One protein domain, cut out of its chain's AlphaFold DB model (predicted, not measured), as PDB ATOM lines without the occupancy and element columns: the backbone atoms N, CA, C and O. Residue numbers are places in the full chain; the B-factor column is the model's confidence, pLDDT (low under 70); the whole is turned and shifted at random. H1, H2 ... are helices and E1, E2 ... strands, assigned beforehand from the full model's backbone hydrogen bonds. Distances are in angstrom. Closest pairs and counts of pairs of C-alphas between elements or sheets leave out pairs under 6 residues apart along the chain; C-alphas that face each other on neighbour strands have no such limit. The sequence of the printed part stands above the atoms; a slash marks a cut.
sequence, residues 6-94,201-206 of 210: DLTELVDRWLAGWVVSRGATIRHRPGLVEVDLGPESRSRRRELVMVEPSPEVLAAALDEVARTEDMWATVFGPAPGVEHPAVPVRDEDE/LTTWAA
ATOM      1  N   ASP A   6     161.236 170.156 281.986       85.31
ATOM      2  CA  ASP A   6     159.914 169.709 282.436       85.31
ATOM      3  C   ASP A   6     159.527 168.294 281.944       85.31
ATOM      4  O   ASP A   6     159.055 167.474 282.728       85.31
ATOM      5  N   LEU A   7     159.770 167.938 280.669       94.19
ATOM      6  CA  LEU A   7     159.325 166.629 280.154       94.19
ATOM      7  C   LEU A   7     160.211 165.483 280.642       94.19
ATOM      8  O   LEU A   7     159.693 164.437 281.026       94.19
ATOM      9  N   THR A   8     161.534 165.664 280.634       94.56
ATOM     10  CA  THR A   8     162.451 164.644 281.162       94.56
ATOM     11  C   THR A   8     162.183 164.396 282.639       94.56
ATOM     12  O   THR A   8     162.036 163.241 283.024       94.56
ATOM     13  N   GLU A   9     162.030 165.453 283.447       94.38
ATOM     14  CA  GLU A   9     161.700 165.293 284.863       94.38
ATOM     15  C   GLU A   9     160.358 164.573 285.047       94.38
ATOM     16  O   GLU A   9     160.266 163.634 285.837       94.38
ATOM     17  N   LEU A  10     159.323 164.943 284.286       96.06
ATOM     18  CA  LEU A  10     158.026 164.281 284.380       96.06
ATOM     19  C   LEU A  10     158.094 162.797 283.984       96.06
ATOM     20  O   LEU A  10     157.455 161.964 284.630       96.06
ATOM     21  N   VAL A  11     158.864 162.448 282.950       97.31
ATOM     22  CA  VAL A  11     159.071 161.047 282.556       97.31
ATOM     23  C   VAL A  11     159.873 160.299 283.615       97.31
ATOM     24  O   VAL A  11     159.524 159.162 283.907       97.31
ATOM     25  N   ASP A  12     160.863 160.918 284.257       96.25
ATOM     26  CA  ASP A  12     161.591 160.302 285.372       96.25
ATOM     27  C   ASP A  12     160.656 160.006 286.560       96.25
ATOM     28  O   ASP A  12     160.712 158.918 287.143       96.25
ATOM     29  N   ARG A  13     159.731 160.925 286.888       96.81
ATOM     30  CA  ARG A  13     158.689 160.697 287.911       96.81
ATOM     31  C   ARG A  13     157.730 159.580 287.510       96.81
ATOM     32  O   ARG A  13     157.425 158.711 288.329       96.81
ATOM     33  N   TRP A  14     157.276 159.588 286.256       98.06
ATOM     34  CA  TRP A  14     156.424 158.533 285.712       98.06
ATOM     35  C   TRP A  14     157.122 157.172 285.765       98.06
ATOM     36  O   TRP A  14     156.539 156.206 286.245       98.06
ATOM     37  N   LEU A  15     158.385 157.101 285.346       98.06
ATOM     38  CA  LEU A  15     159.186 155.884 285.324       98.06
ATOM     39  C   LEU A  15     159.363 155.326 286.740       98.06
ATOM     40  O   LEU A  15     159.133 154.138 286.960       98.06
ATOM     41  N   ALA A  16     159.697 156.181 287.711       97.88
ATOM     42  CA  ALA A  16     159.848 155.783 289.107       97.88
ATOM     43  C   ALA A  16     158.564 155.145 289.670       97.88
ATOM     44  O   ALA A  16     158.624 154.068 290.264       97.88
ATOM     45  N   GLY A  17     157.397 155.758 289.444       98.31
ATOM     46  CA  GLY A  17     156.130 155.212 289.942       98.31
ATOM     47  C   GLY A  17     155.629 154.017 289.127       98.31
ATOM     48  O   GLY A  17     155.084 153.067 289.690       98.31
ATOM     49  N   TRP A  18     155.862 153.999 287.813       98.19
ATOM     50  CA  TRP A  18     155.486 152.883 286.946       98.19
ATOM     51  C   TRP A  18     156.239 151.606 287.327       98.19
ATOM     52  O   TRP A  18     155.624 150.548 287.489       98.19
ATOM     53  N   VAL A  19     157.547 151.724 287.571       97.69
ATOM     54  CA  VAL A  19     158.408 150.629 288.031       97.69
ATOM     55  C   VAL A  19     157.923 150.076 289.367       97.69
ATOM     56  O   VAL A  19     157.794 148.860 289.507       97.69
ATOM     57  N   VAL A  20     157.562 150.953 290.310       98.12
ATOM     58  CA  VAL A  20     156.943 150.558 291.583       98.12
ATOM     59  C   VAL A  20     155.635 149.810 291.338       98.12
ATOM     60  O   VAL A  20     155.482 148.693 291.826       98.12
ATOM     61  N   SER A  21     154.723 150.353 290.523       97.62
ATOM     62  CA  SER A  21     153.425 149.721 290.244       97.62
ATOM     63  C   SER A  21     153.585 148.297 289.689       97.62
ATOM     64  O   SER A  21     152.847 147.381 290.055       97.62
ATOM     65  N   ARG A  22     154.604 148.077 288.848       95.75
ATOM     66  CA  ARG A  22     154.880 146.803 288.172       95.75
ATOM     67  C   ARG A  22     155.780 145.858 288.964       95.75
ATOM     68  O   ARG A  22     155.883 144.700 288.578       95.75
ATOM     69  N   GLY A  23     156.418 146.315 290.044       95.31
ATOM     70  CA  GLY A  23     157.498 145.559 290.688       95.31
ATOM     71  C   GLY A  23     158.677 145.313 289.738       95.31
ATOM     72  O   GLY A  23     159.295 144.253 289.776       95.31
ATOM     73  N   ALA A  24     158.924 146.262 288.834       96.62
ATOM     74  CA  ALA A  24     159.933 146.167 287.789       96.62
ATOM     75  C   ALA A  24     161.311 146.631 288.285       96.62
ATOM     76  O   ALA A  24     161.471 147.108 289.409       96.62
ATOM     77  N   THR A  25     162.317 146.534 287.419       96.88
ATOM     78  CA  THR A  25     163.653 147.102 287.659       96.88
ATOM     79  C   THR A  25     164.103 147.929 286.465       96.88
ATOM     80  O   THR A  25     163.618 147.719 285.356       96.88
ATOM     81  N   ILE A  26     165.025 148.869 286.681       97.44
ATOM     82  CA  ILE A  26     165.542 149.737 285.617       97.44
ATOM     83  C   ILE A  26     167.059 149.679 285.510       97.44
ATOM     84  O   ILE A  26     167.770 149.454 286.491       97.44
ATOM     85  N   ARG A  27     167.555 149.946 284.304       97.69
ATOM     86  CA  ARG A  27     168.967 150.158 283.998       97.69
ATOM     87  C   ARG A  27     169.105 151.361 283.073       97.69
ATOM     88  O   ARG A  27     168.655 151.335 281.931       97.69
ATOM     89  N   HIS A  28     169.773 152.399 283.563       96.50
ATOM     90  CA  HIS A  28     170.087 153.581 282.766       96.50
ATOM     91  C   HIS A  28     171.158 153.258 281.720       96.50
ATOM     92  O   HIS A  28     172.150 152.583 282.008       96.50
ATOM     93  N   ARG A  29     170.959 153.761 280.502       95.81
ATOM     94  CA  ARG A  29     171.898 153.686 279.380       95.81
ATOM     95  C   ARG A  29     172.049 155.087 278.771       95.81
ATOM     96  O   ARG A  29     171.201 155.949 278.990       95.81
ATOM     97  N   PRO A  30     173.119 155.361 278.009       93.56
ATOM     98  CA  PRO A  30     173.217 156.620 277.280       93.56
ATOM     99  C   PRO A  30     172.006 156.812 276.353       93.56
ATOM    100  O   PRO A  30     171.780 156.001 275.460       93.56
ATOM    101  N   GLY A  31     171.225 157.870 276.590       92.50
ATOM    102  CA  GLY A  31     170.072 158.250 275.766       92.50
ATOM    103  C   GLY A  31     168.769 157.478 276.009       92.50
ATOM    104  O   GLY A  31     167.771 157.824 275.384       92.50
ATOM    105  N   LEU A  32     168.743 156.469 276.891       97.31
ATOM    106  CA  LEU A  32     167.531 155.691 277.183       97.31
ATOM    107  C   LEU A  32     167.570 155.007 278.555       97.31
ATOM    108  O   LEU A  32     168.633 154.816 279.150       97.31
ATOM    109  N   VAL A  33     166.412 154.565 279.033       98.50
ATOM    110  CA  VAL A  33     166.293 153.685 280.200       98.50
ATOM    111  C   VAL A  33     165.705 152.354 279.768       98.50
ATOM    112  O   VAL A  33     164.676 152.310 279.107       98.50
ATOM    113  N   GLU A  34     166.349 151.256 280.149       98.31
ATOM    114  CA  GLU A  34     165.791 149.922 279.960       98.31
ATOM    115  C   GLU A  34     165.055 149.487 281.227       98.31
ATOM    116  O   GLU A  34     165.635 149.489 282.313       98.31
ATOM    117  N   VAL A  35     163.794 149.093 281.082       98.31
ATOM    118  CA  VAL A  35     162.942 148.566 282.151       98.31
ATOM    119  C   VAL A  35     162.780 147.060 281.965       98.31
ATOM    120  O   VAL A  35     162.422 146.619 280.877       98.31
ATOM    121  N   ASP A  36     163.022 146.267 283.009       97.56
ATOM    122  CA  ASP A  36     162.696 144.834 283.058       97.56
ATOM    123  C   ASP A  36     161.440 144.644 283.921       97.56
ATOM    124  O   ASP A  36     161.471 144.808 285.143       97.56
ATOM    125  N   LEU A  37     160.331 144.320 283.257       95.06
ATOM    126  CA  LEU A  37     159.001 144.061 283.814       95.06
ATOM    127  C   LEU A  37     158.855 142.633 284.366       95.06
ATOM    128  O   LEU A  37     157.761 142.238 284.780       95.06
ATOM    129  N   GLY A  38     159.932 141.849 284.349       90.12
ATOM    130  CA  GLY A  38     159.976 140.504 284.898       90.12
ATOM    131  C   GLY A  38     159.347 139.432 283.998       90.12
ATOM    132  O   GLY A  38     158.667 139.720 283.010       90.12
ATOM    133  N   PRO A  39     159.566 138.149 284.336       82.94
ATOM    134  CA  PRO A  39     159.200 137.010 283.489       82.94
ATOM    135  C   PRO A  39     157.686 136.793 283.344       82.94
ATOM    136  O   PRO A  39     157.253 136.112 282.415       82.94
ATOM    137  N   GLU A  40     156.874 137.357 284.240       85.44
ATOM    138  CA  GLU A  40     155.411 137.273 284.150       85.44
ATOM    139  C   GLU A  40     154.856 138.104 282.984       85.44
ATOM    140  O   GLU A  40     153.820 137.762 282.410       85.44
ATOM    141  N   SER A  41     155.585 139.138 282.556       84.31
ATOM    142  CA  SER A  41     155.220 140.009 281.435       84.31
ATOM    143  C   SER A  41     155.660 139.409 280.091       84.31
ATOM    144  O   SER A  41     156.420 140.013 279.347       84.31
ATOM    145  N   ARG A  42     155.191 138.194 279.772       80.38
ATOM    146  CA  ARG A  42     155.714 137.337 278.681       80.38
ATOM    147  C   ARG A  42     155.978 138.047 277.344       80.38
ATOM    148  O   ARG A  42     157.055 137.887 276.794       80.38
ATOM    149  N   SER A  43     155.015 138.812 276.825       83.94
ATOM    150  CA  SER A  43     155.116 139.481 275.514       83.94
ATOM    151  C   SER A  43     155.672 140.910 275.573       83.94
ATOM    152  O   SER A  43     155.772 141.571 274.546       83.94
ATOM    153  N   ARG A  44     155.964 141.421 276.773       90.19
ATOM    154  CA  ARG A  44     156.517 142.760 277.043       90.19
ATOM    155  C   ARG A  44     157.346 142.662 278.318       90.19
ATOM    156  O   ARG A  44     156.982 143.204 279.356       90.19
ATOM    157  N   ARG A  45     158.410 141.866 278.264       94.31
ATOM    158  CA  ARG A  45     159.308 141.663 279.399       94.31
ATOM    159  C   ARG A  45     160.200 142.877 279.581       94.31
ATOM    160  O   ARG A  45     160.496 143.246 280.711       94.31
ATOM    161  N   ARG A  46     160.655 143.473 278.480       96.19
ATOM    162  CA  ARG A  46     161.569 144.614 278.500       96.19
ATOM    163  C   ARG A  46     161.011 145.788 277.732       96.19
ATOM    164  O   ARG A  46     160.305 145.611 276.744       96.19
ATOM    165  N   GLU A  47     161.390 146.979 278.159       97.69
ATOM    166  CA  GLU A  47     161.019 148.203 277.469       97.69
ATOM    167  C   GLU A  47     162.139 149.231 277.487       97.69
ATOM    168  O   GLU A  47     162.689 149.542 278.542       97.69
ATOM    169  N   LEU A  48     162.476 149.750 276.309       98.38
ATOM    170  CA  LEU A  48     163.409 150.852 276.128       98.38
ATOM    171  C   LEU A  48     162.620 152.161 276.129       98.38
ATOM    172  O   LEU A  48     161.896 152.455 275.183       98.38
ATOM    173  N   VAL A  49     162.760 152.945 277.191       98.38
ATOM    174  CA  VAL A  49     162.097 154.239 277.368       98.38
ATOM    175  C   VAL A  49     163.053 155.364 276.986       98.38
ATOM    176  O   VAL A  49     164.186 155.423 277.467       98.38
ATOM    177  N   MET A  50     162.593 156.269 276.129       98.06
ATOM    178  CA  MET A  50     163.356 157.405 275.613       98.06
ATOM    179  C   MET A  50     162.540 158.693 275.726       98.06
ATOM    180  O   MET A  50     161.327 158.677 275.536       98.06
ATOM    181  N   VAL A  51     163.209 159.818 275.976       97.31
ATOM    182  CA  VAL A  51     162.600 161.156 275.945       97.31
ATOM    183  C   VAL A  51     163.253 161.935 274.820       97.31
ATOM    184  O   VAL A  51     164.463 162.145 274.867       97.31
ATOM    185  N   GLU A  52     162.462 162.312 273.814       95.69
ATOM    186  CA  GLU A  52     162.911 163.078 272.641       95.69
ATOM    187  C   GLU A  52     164.281 162.601 272.092       95.69
ATOM    188  O   GLU A  52     165.233 163.389 272.015       95.69
ATOM    189  N   PRO A  53     164.437 161.299 271.763       96.94
ATOM    190  CA  PRO A  53     165.724 160.760 271.345       96.94
ATOM    191  C   PRO A  53     166.161 161.345 270.001       96.94
ATOM    192  O   PRO A  53     165.344 161.780 269.188       96.94
ATOM    193  N   SER A  54     167.464 161.285 269.718       96.56
ATOM    194  CA  SER A  54     167.934 161.514 268.354       96.56
ATOM    195  C   SER A  54     167.503 160.356 267.434       96.56
ATOM    196  O   SER A  54     167.268 159.242 267.922       96.56
ATOM    197  N   PRO A  55     167.429 160.570 266.107       97.62
ATOM    198  CA  PRO A  55     167.131 159.500 265.157       97.62
ATOM    199  C   PRO A  55     168.068 158.292 265.299       97.62
ATOM    200  O   PRO A  55     167.627 157.153 265.186       97.62
ATOM    201  N   GLU A  56     169.347 158.524 265.600       97.44
ATOM    202  CA  GLU A  56     170.352 157.471 265.763       97.44
ATOM    203  C   GLU A  56     170.083 156.606 267.000       97.44
ATOM    204  O   GLU A  56     170.228 155.384 266.940       97.44
ATOM    205  N   VAL A  57     169.666 157.224 268.113       97.62
ATOM    206  CA  VAL A  57     169.308 156.501 269.343       97.62
ATOM    207  C   VAL A  57     168.063 155.650 269.111       97.62
ATOM    208  O   VAL A  57     168.059 154.474 269.478       97.62
ATOM    209  N   LEU A  58     167.034 156.209 268.462       98.12
ATOM    210  CA  LEU A  58     165.816 155.460 268.153       98.12
ATOM    211  C   LEU A  58     166.101 154.300 267.190       98.12
ATOM    212  O   LEU A  58     165.682 153.181 267.462       98.12
ATOM    213  N   ALA A  59     166.861 154.523 266.113       97.81
ATOM    214  CA  ALA A  59     167.215 153.467 265.163       97.81
ATOM    215  C   ALA A  59     167.939 152.293 265.848       97.81
ATOM    216  O   ALA A  59     167.543 151.140 265.677       97.81
ATOM    217  N   ALA A  60     168.929 152.582 266.698       97.81
ATOM    218  CA  ALA A  60     169.645 151.550 267.447       97.81
ATOM    219  C   ALA A  60     168.734 150.786 268.428       97.81
ATOM    220  O   ALA A  60     168.869 149.569 268.583       97.81
ATOM    221  N   ALA A  61     167.788 151.476 269.074       97.88
ATOM    222  CA  ALA A  61     166.802 150.849 269.950       97.88
ATOM    223  C   ALA A  61     165.843 149.927 269.175       97.88
ATOM    224  O   ALA A  61     165.556 148.818 269.629       97.88
ATOM    225  N   LEU A  62     165.381 150.338 267.990       97.69
ATOM    226  CA  LEU A  62     164.517 149.508 267.143       97.69
ATOM    227  C   LEU A  62     165.254 148.274 266.603       97.69
ATOM    228  O   LEU A  62     164.672 147.189 266.582       97.69
ATOM    229  N   ASP A  63     166.541 148.395 266.269       97.25
ATOM    230  CA  ASP A  63     167.384 147.245 265.927       97.25
ATOM    231  C   ASP A  63     167.468 146.234 267.087       97.25
ATOM    232  O   ASP A  63     167.476 145.021 266.864       97.25
ATOM    233  N   GLU A  64     167.560 146.709 268.338       96.44
ATOM    234  CA  GLU A  64     167.518 145.859 269.538       96.44
ATOM    235  C   GLU A  64     166.178 145.144 269.682       96.44
ATOM    236  O   GLU A  64     166.164 143.917 269.827       96.44
ATOM    237  N   VAL A  65     165.076 145.884 269.568       96.75
ATOM    238  CA  VAL A  65     163.717 145.332 269.626       96.75
ATOM    239  C   VAL A  65     163.510 144.259 268.555       96.75
ATOM    240  O   VAL A  65     162.977 143.195 268.848       96.75
ATOM    241  N   ALA A  66     163.997 144.474 267.329       95.75
ATOM    242  CA  ALA A  66     163.847 143.529 266.219       95.75
ATOM    243  C   ALA A  66     164.478 142.146 266.478       95.75
ATOM    244  O   ALA A  66     164.130 141.150 265.829       95.75
ATOM    245  N   ARG A  67     165.443 142.074 267.404       94.38
ATOM    246  CA  ARG A  67     166.157 140.840 267.752       94.38
ATOM    247  C   ARG A  67     165.432 139.998 268.799       94.38
ATOM    248  O   ARG A  67     165.845 138.853 268.999       94.38
ATOM    249  N   THR A  68     164.375 140.506 269.429       91.12
ATOM    250  CA  THR A  68     163.615 139.786 270.460       91.12
ATOM    251  C   THR A  68     162.113 139.791 270.163       91.12
ATOM    252  O   THR A  68     161.649 140.414 269.213       91.12
ATOM    253  N   GLU A  69     161.349 139.037 270.954       88.62
ATOM    254  CA  GLU A  69     159.881 138.955 270.843       88.62
ATOM    255  C   GLU A  69     159.168 139.589 272.049       88.62
ATOM    256  O   GLU A  69     157.947 139.709 272.071       88.62
ATOM    257  N   ASP A  70     159.932 139.989 273.066       93.00
ATOM    258  CA  ASP A  70     159.455 140.451 274.368       93.00
ATOM    259  C   ASP A  70     159.987 141.844 274.743       93.00
ATOM    260  O   ASP A  70     159.828 142.265 275.891       93.00
ATOM    261  N   MET A  71     160.615 142.559 273.803       95.62
ATOM    262  CA  MET A  71     161.124 143.917 274.009       95.62
ATOM    263  C   MET A  71     160.307 144.937 273.231       95.62
ATOM    264  O   MET A  71     159.909 144.705 272.093       95.62
ATOM    265  N   TRP A  72     160.034 146.057 273.883       96.94
ATOM    266  CA  TRP A  72     159.304 147.186 273.329       96.94
ATOM    267  C   TRP A  72     160.192 148.429 273.392       96.94
ATOM    268  O   TRP A  72     161.140 148.480 274.180       96.94
ATOM    269  N   ALA A  73     159.892 149.435 272.581       97.81
ATOM    270  CA  ALA A  73     160.490 150.759 272.696       97.81
ATOM    271  C   ALA A  73     159.385 151.806 272.783       97.81
ATOM    272  O   ALA A  73     158.418 151.726 272.033       97.81
ATOM    273  N   THR A  74     159.546 152.786 273.663       97.94
ATOM    274  CA  THR A  74     158.566 153.850 273.889       97.94
ATOM    275  C   THR A  74     159.282 155.188 273.918       97.94
ATOM    276  O   THR A  74     160.224 155.392 274.689       97.94
ATOM    277  N   VAL A  75     158.830 156.109 273.073       98.06
ATOM    278  CA  VAL A  75     159.317 157.488 273.025       98.06
ATOM    279  C   VAL A  75     158.282 158.403 273.650       98.06
ATOM    280  O   VAL A  75     157.118 158.368 273.266       98.06
ATOM    281  N   PHE A  76     158.727 159.249 274.574       97.44
ATOM    282  CA  PHE A  76     157.977 160.375 275.111       97.44
ATOM    283  C   PHE A  76     158.393 161.658 274.391       97.44
ATOM    284  O   PHE A  76     159.582 161.974 274.308       97.44
ATOM    285  N   GLY A  77     157.407 162.409 273.904       95.62
ATOM    286  CA  GLY A  77     157.628 163.564 273.035       95.62
ATOM    287  C   GLY A  77     157.552 163.197 271.549       95.62
ATOM    288  O   GLY A  77     157.210 162.063 271.206       95.62
ATOM    289  N   PRO A  78     157.791 164.159 270.640       93.00
ATOM    290  CA  PRO A  78     157.729 163.908 269.206       93.00
ATOM    291  C   PRO A  78     158.717 162.811 268.794       93.00
ATOM    292  O   PRO A  78     159.927 162.959 268.968       93.00
ATOM    293  N   ALA A  79     158.202 161.717 268.234       91.12
ATOM    294  CA  ALA A  79     159.033 160.651 267.697       91.12
ATOM    295  C   ALA A  79     159.800 161.140 266.455       91.12
ATOM    296  O   ALA A  79     159.187 161.698 265.538       91.12
ATOM    297  N   PRO A  80     161.124 160.917 266.374       91.25
ATOM    298  CA  PRO A  80     161.842 161.028 265.112       91.25
ATOM    299  C   PRO A  80     161.200 160.120 264.057       91.25
ATOM    300  O   PRO A  80     160.802 159.002 264.374       91.25
ATOM    301  N   GLY A  81     161.127 160.575 262.801       91.06
ATOM    302  CA  GLY A  81     160.571 159.812 261.673       91.06
ATOM    303  C   GLY A  81     161.466 158.653 261.223       91.06
ATOM    304  O   GLY A  81     161.910 158.624 260.080       91.06
ATOM    305  N   VAL A  82     161.791 157.747 262.145       94.56
ATOM    306  CA  VAL A  82     162.586 156.541 261.918       94.56
ATOM    307  C   VAL A  82     161.634 155.369 261.731       94.56
ATOM    308  O   VAL A  82     160.818 155.071 262.601       94.56
ATOM    309  N   GLU A  83     161.770 154.681 260.605       94.06
ATOM    310  CA  GLU A  83     161.012 153.473 260.297       94.06
ATOM    311  C   GLU A  83     161.914 152.241 260.412       94.06
ATOM    312  O   GLU A  83     163.092 152.286 260.050       94.06
ATOM    313  N   HIS A  84     161.360 151.123 260.887       95.06
ATOM    314  CA  HIS A  84     162.063 149.844 260.938       95.06
ATOM    315  C   HIS A  84     161.170 148.715 260.388       95.06
ATOM    316  O   HIS A  84     160.071 148.496 260.900       95.06
ATOM    317  N   PRO A  85     161.622 147.934 259.387       91.56
ATOM    318  CA  PRO A  85     160.756 147.009 258.646       91.56
ATOM    319  C   PRO A  85     160.204 145.847 259.486       91.56
ATOM    320  O   PRO A  85     159.135 145.328 259.184       91.56
ATOM    321  N   ALA A  86     160.920 145.426 260.534       92.69
ATOM    322  CA  ALA A  86     160.489 144.335 261.419       92.69
ATOM    323  C   ALA A  86     159.816 144.812 262.720       92.69
ATOM    324  O   ALA A  86     159.384 143.986 263.523       92.69
ATOM    325  N   VAL A  87     159.772 146.127 262.956       95.25
ATOM    326  CA  VAL A  87     159.287 146.706 264.213       95.25
ATOM    327  C   VAL A  87     158.343 147.861 263.876       95.25
ATOM    328  O   VAL A  87     158.771 149.016 263.848       95.25
ATOM    329  N   PRO A  88     157.071 147.562 263.559       94.50
ATOM    330  CA  PRO A  88     156.091 148.601 263.294       94.50
ATOM    331  C   PRO A  88     155.796 149.408 264.562       94.50
ATOM    332  O   PRO A  88     155.999 148.945 265.691       94.50
ATOM    333  N   VAL A  89     155.259 150.611 264.363       94.38
ATOM    334  CA  VAL A  89     154.561 151.320 265.435       94.38
ATOM    335  C   VAL A  89     153.378 150.453 265.854       94.38
ATOM    336  O   VAL A  89     152.602 149.992 265.015       94.38
ATOM    337  N   ARG A  90     153.289 150.179 267.150       90.62
ATOM    338  CA  ARG A  90     152.225 149.370 267.734       90.62
ATOM    339  C   ARG A  90     151.099 150.242 268.261       90.62
ATOM    340  O   ARG A  90     149.944 149.967 267.963       90.62
ATOM    341  N   ASP A  91     151.467 151.268 269.016       87.56
ATOM    342  CA  ASP A  91     150.537 152.229 269.583       87.56
ATOM    343  C   ASP A  91     151.038 153.629 269.216       87.56
ATOM    344  O   ASP A  91     152.142 154.042 269.588       87.56
ATOM    345  N   GLU A  92     150.229 154.330 268.427       81.56
ATOM    346  CA  GLU A  92     150.408 155.740 268.104       81.56
ATOM    347  C   GLU A  92     149.347 156.581 268.813       81.56
ATOM    348  O   GLU A  92     148.339 156.069 269.307       81.56
ATOM    349  N   ASP A  93     149.606 157.882 268.903       86.06
ATOM    350  CA  ASP A  93     148.725 158.858 269.542       86.06
ATOM    351  C   ASP A  93     148.446 158.626 271.030       86.06
ATOM    352  O   ASP A  93     147.564 159.280 271.581       86.06
ATOM    353  N   GLU A  94     149.205 157.773 271.721       94.56
ATOM    354  CA  GLU A  94     149.186 157.718 273.181       94.56
ATOM    355  C   GLU A  94     149.676 159.048 273.783       94.56
ATOM    356  O   GLU A  94     150.329 159.867 273.126       94.56
ATOM    357  N   LEU A 201     153.107 159.975 273.178       94.88
ATOM    358  CA  LEU A 201     153.927 158.777 273.209       94.88
ATOM    359  C   LEU A 201     153.788 158.035 271.884       94.88
ATOM    360  O   LEU A 201     152.735 158.048 271.244       94.88
ATOM    361  N   THR A 202     154.854 157.350 271.504       96.62
ATOM    362  CA  THR A 202     154.827 156.370 270.422       96.62
ATOM    363  C   THR A 202     155.517 155.113 270.906       96.62
ATOM    364  O   THR A 202     156.596 155.191 271.497       96.62
ATOM    365  N   THR A 203     154.882 153.972 270.663       96.12
ATOM    366  CA  THR A 203     155.343 152.674 271.143       96.12
ATOM    367  C   THR A 203     155.555 151.735 269.963       96.12
ATOM    368  O   THR A 203     154.692 151.587 269.100       96.12
ATOM    369  N   TRP A 204     156.697 151.058 269.944       96.44
ATOM    370  CA  TRP A 204     157.100 150.082 268.940       96.44
ATOM    371  C   TRP A 204     157.283 148.714 269.583       96.44
ATOM    372  O   TRP A 204     157.824 148.593 270.686       96.44
ATOM    373  N   ALA A 205     156.890 147.670 268.864       94.88
ATOM    374  CA  ALA A 205     157.162 146.292 269.250       94.88
ATOM    375  C   ALA A 205     157.275 145.423 267.998       94.88
ATOM    376  O   ALA A 205     156.584 145.662 267.004       94.88
ATOM    377  N   ALA A 206     158.138 144.409 268.041       90.00
ATOM    378  CA  ALA A 206     158.224 143.443 266.957       90.00
ATOM    379  C   ALA A 206     156.884 142.707 266.794       90.00
ATOM    380  O   ALA A 206     156.189 142.411 267.772       90.00
TER     381      ALA A 206
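What this domain is: This is residues 6 to 94 and 201 to 206 of the 210 residues of the protein "GNAT family N-acetyltransferase" of Nocardioides iriomotensis (UniProt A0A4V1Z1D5). What is the main picture? A twisted sheet of six strands stands between two helices, H1 over one face and H2 over the other, both running along the strands. What makes it? 95 residues are printed, with named elements H1 E1 E2 E3 H2 E4 E5 E6 along the chain, a mixed class of helices and strands. The sheet is mixed, in the order E1 E2 E3 E4 E6 E5. The whole is compact, with a radius of gyration of the C-alphas of 12.4 A and spans of 33 by 33 by 25 A.

Where its parts are: Where are the strands? E1 is residues 25 to 29, E2 32 to 36, E3 46 to 51, E4 71 to 76, E5 89 to 94 and E6 201 to 205, which ends with C-alpha 205 at (157.162, 146.292, 269.250). E3 and E4 each measure 16.8 A from first to last C-alpha. Where are the helices? H1, residues 6 to 22, measures 24.1 A from C-alpha 6 at (159.914, 169.709, 282.436); H2, residues 55 to 66, measures 16.3 A.

How they stand to each other: How do the strands pair? E1 E2 E3 are a meander, each strand the antiparallel neighbour of the one before, in two hairpins; N 27 and O 34, and N 35 and O 47, are 2.8 A apart, within hydrogen-bond range. E3, H2 and E4 are a strand-helix-strand unit, two parallel neighbour strands with a helix between, its crossover right-handed; N 48 and O 72 are 2.8 A apart. E6 is antiparallel to E4, with N 204 and O 73 2.8 A apart, and to E5, with N 203 and O 91 2.9 A apart. How do the helices sit? With H1 and H2 on opposite faces, there are three layers; each has a height over the sheet of 9.0 A, and every O i to N i+4 pair in both is within hydrogen-bond range. H1 lies over E2 and E3, its closest C-alphas to E3 being Thr 8 and Val 51, 6.3 A. H2 lies over E4, its closest C-alphas being Val 65 and Met 71, 5.3 A.

The domain as a whole: How far does it reach? The two C-alphas farthest apart, those of Val 20 and Pro 85, are 33.3 A apart. Where is it cut or long? Residues 95 to 200 are not printed, and C-alphas 94 and 201 are 4.9 A apart across the cut; the link E4 to E5 is long, with 12 residues. Is confidence low anywhere? No printed residue is under 70.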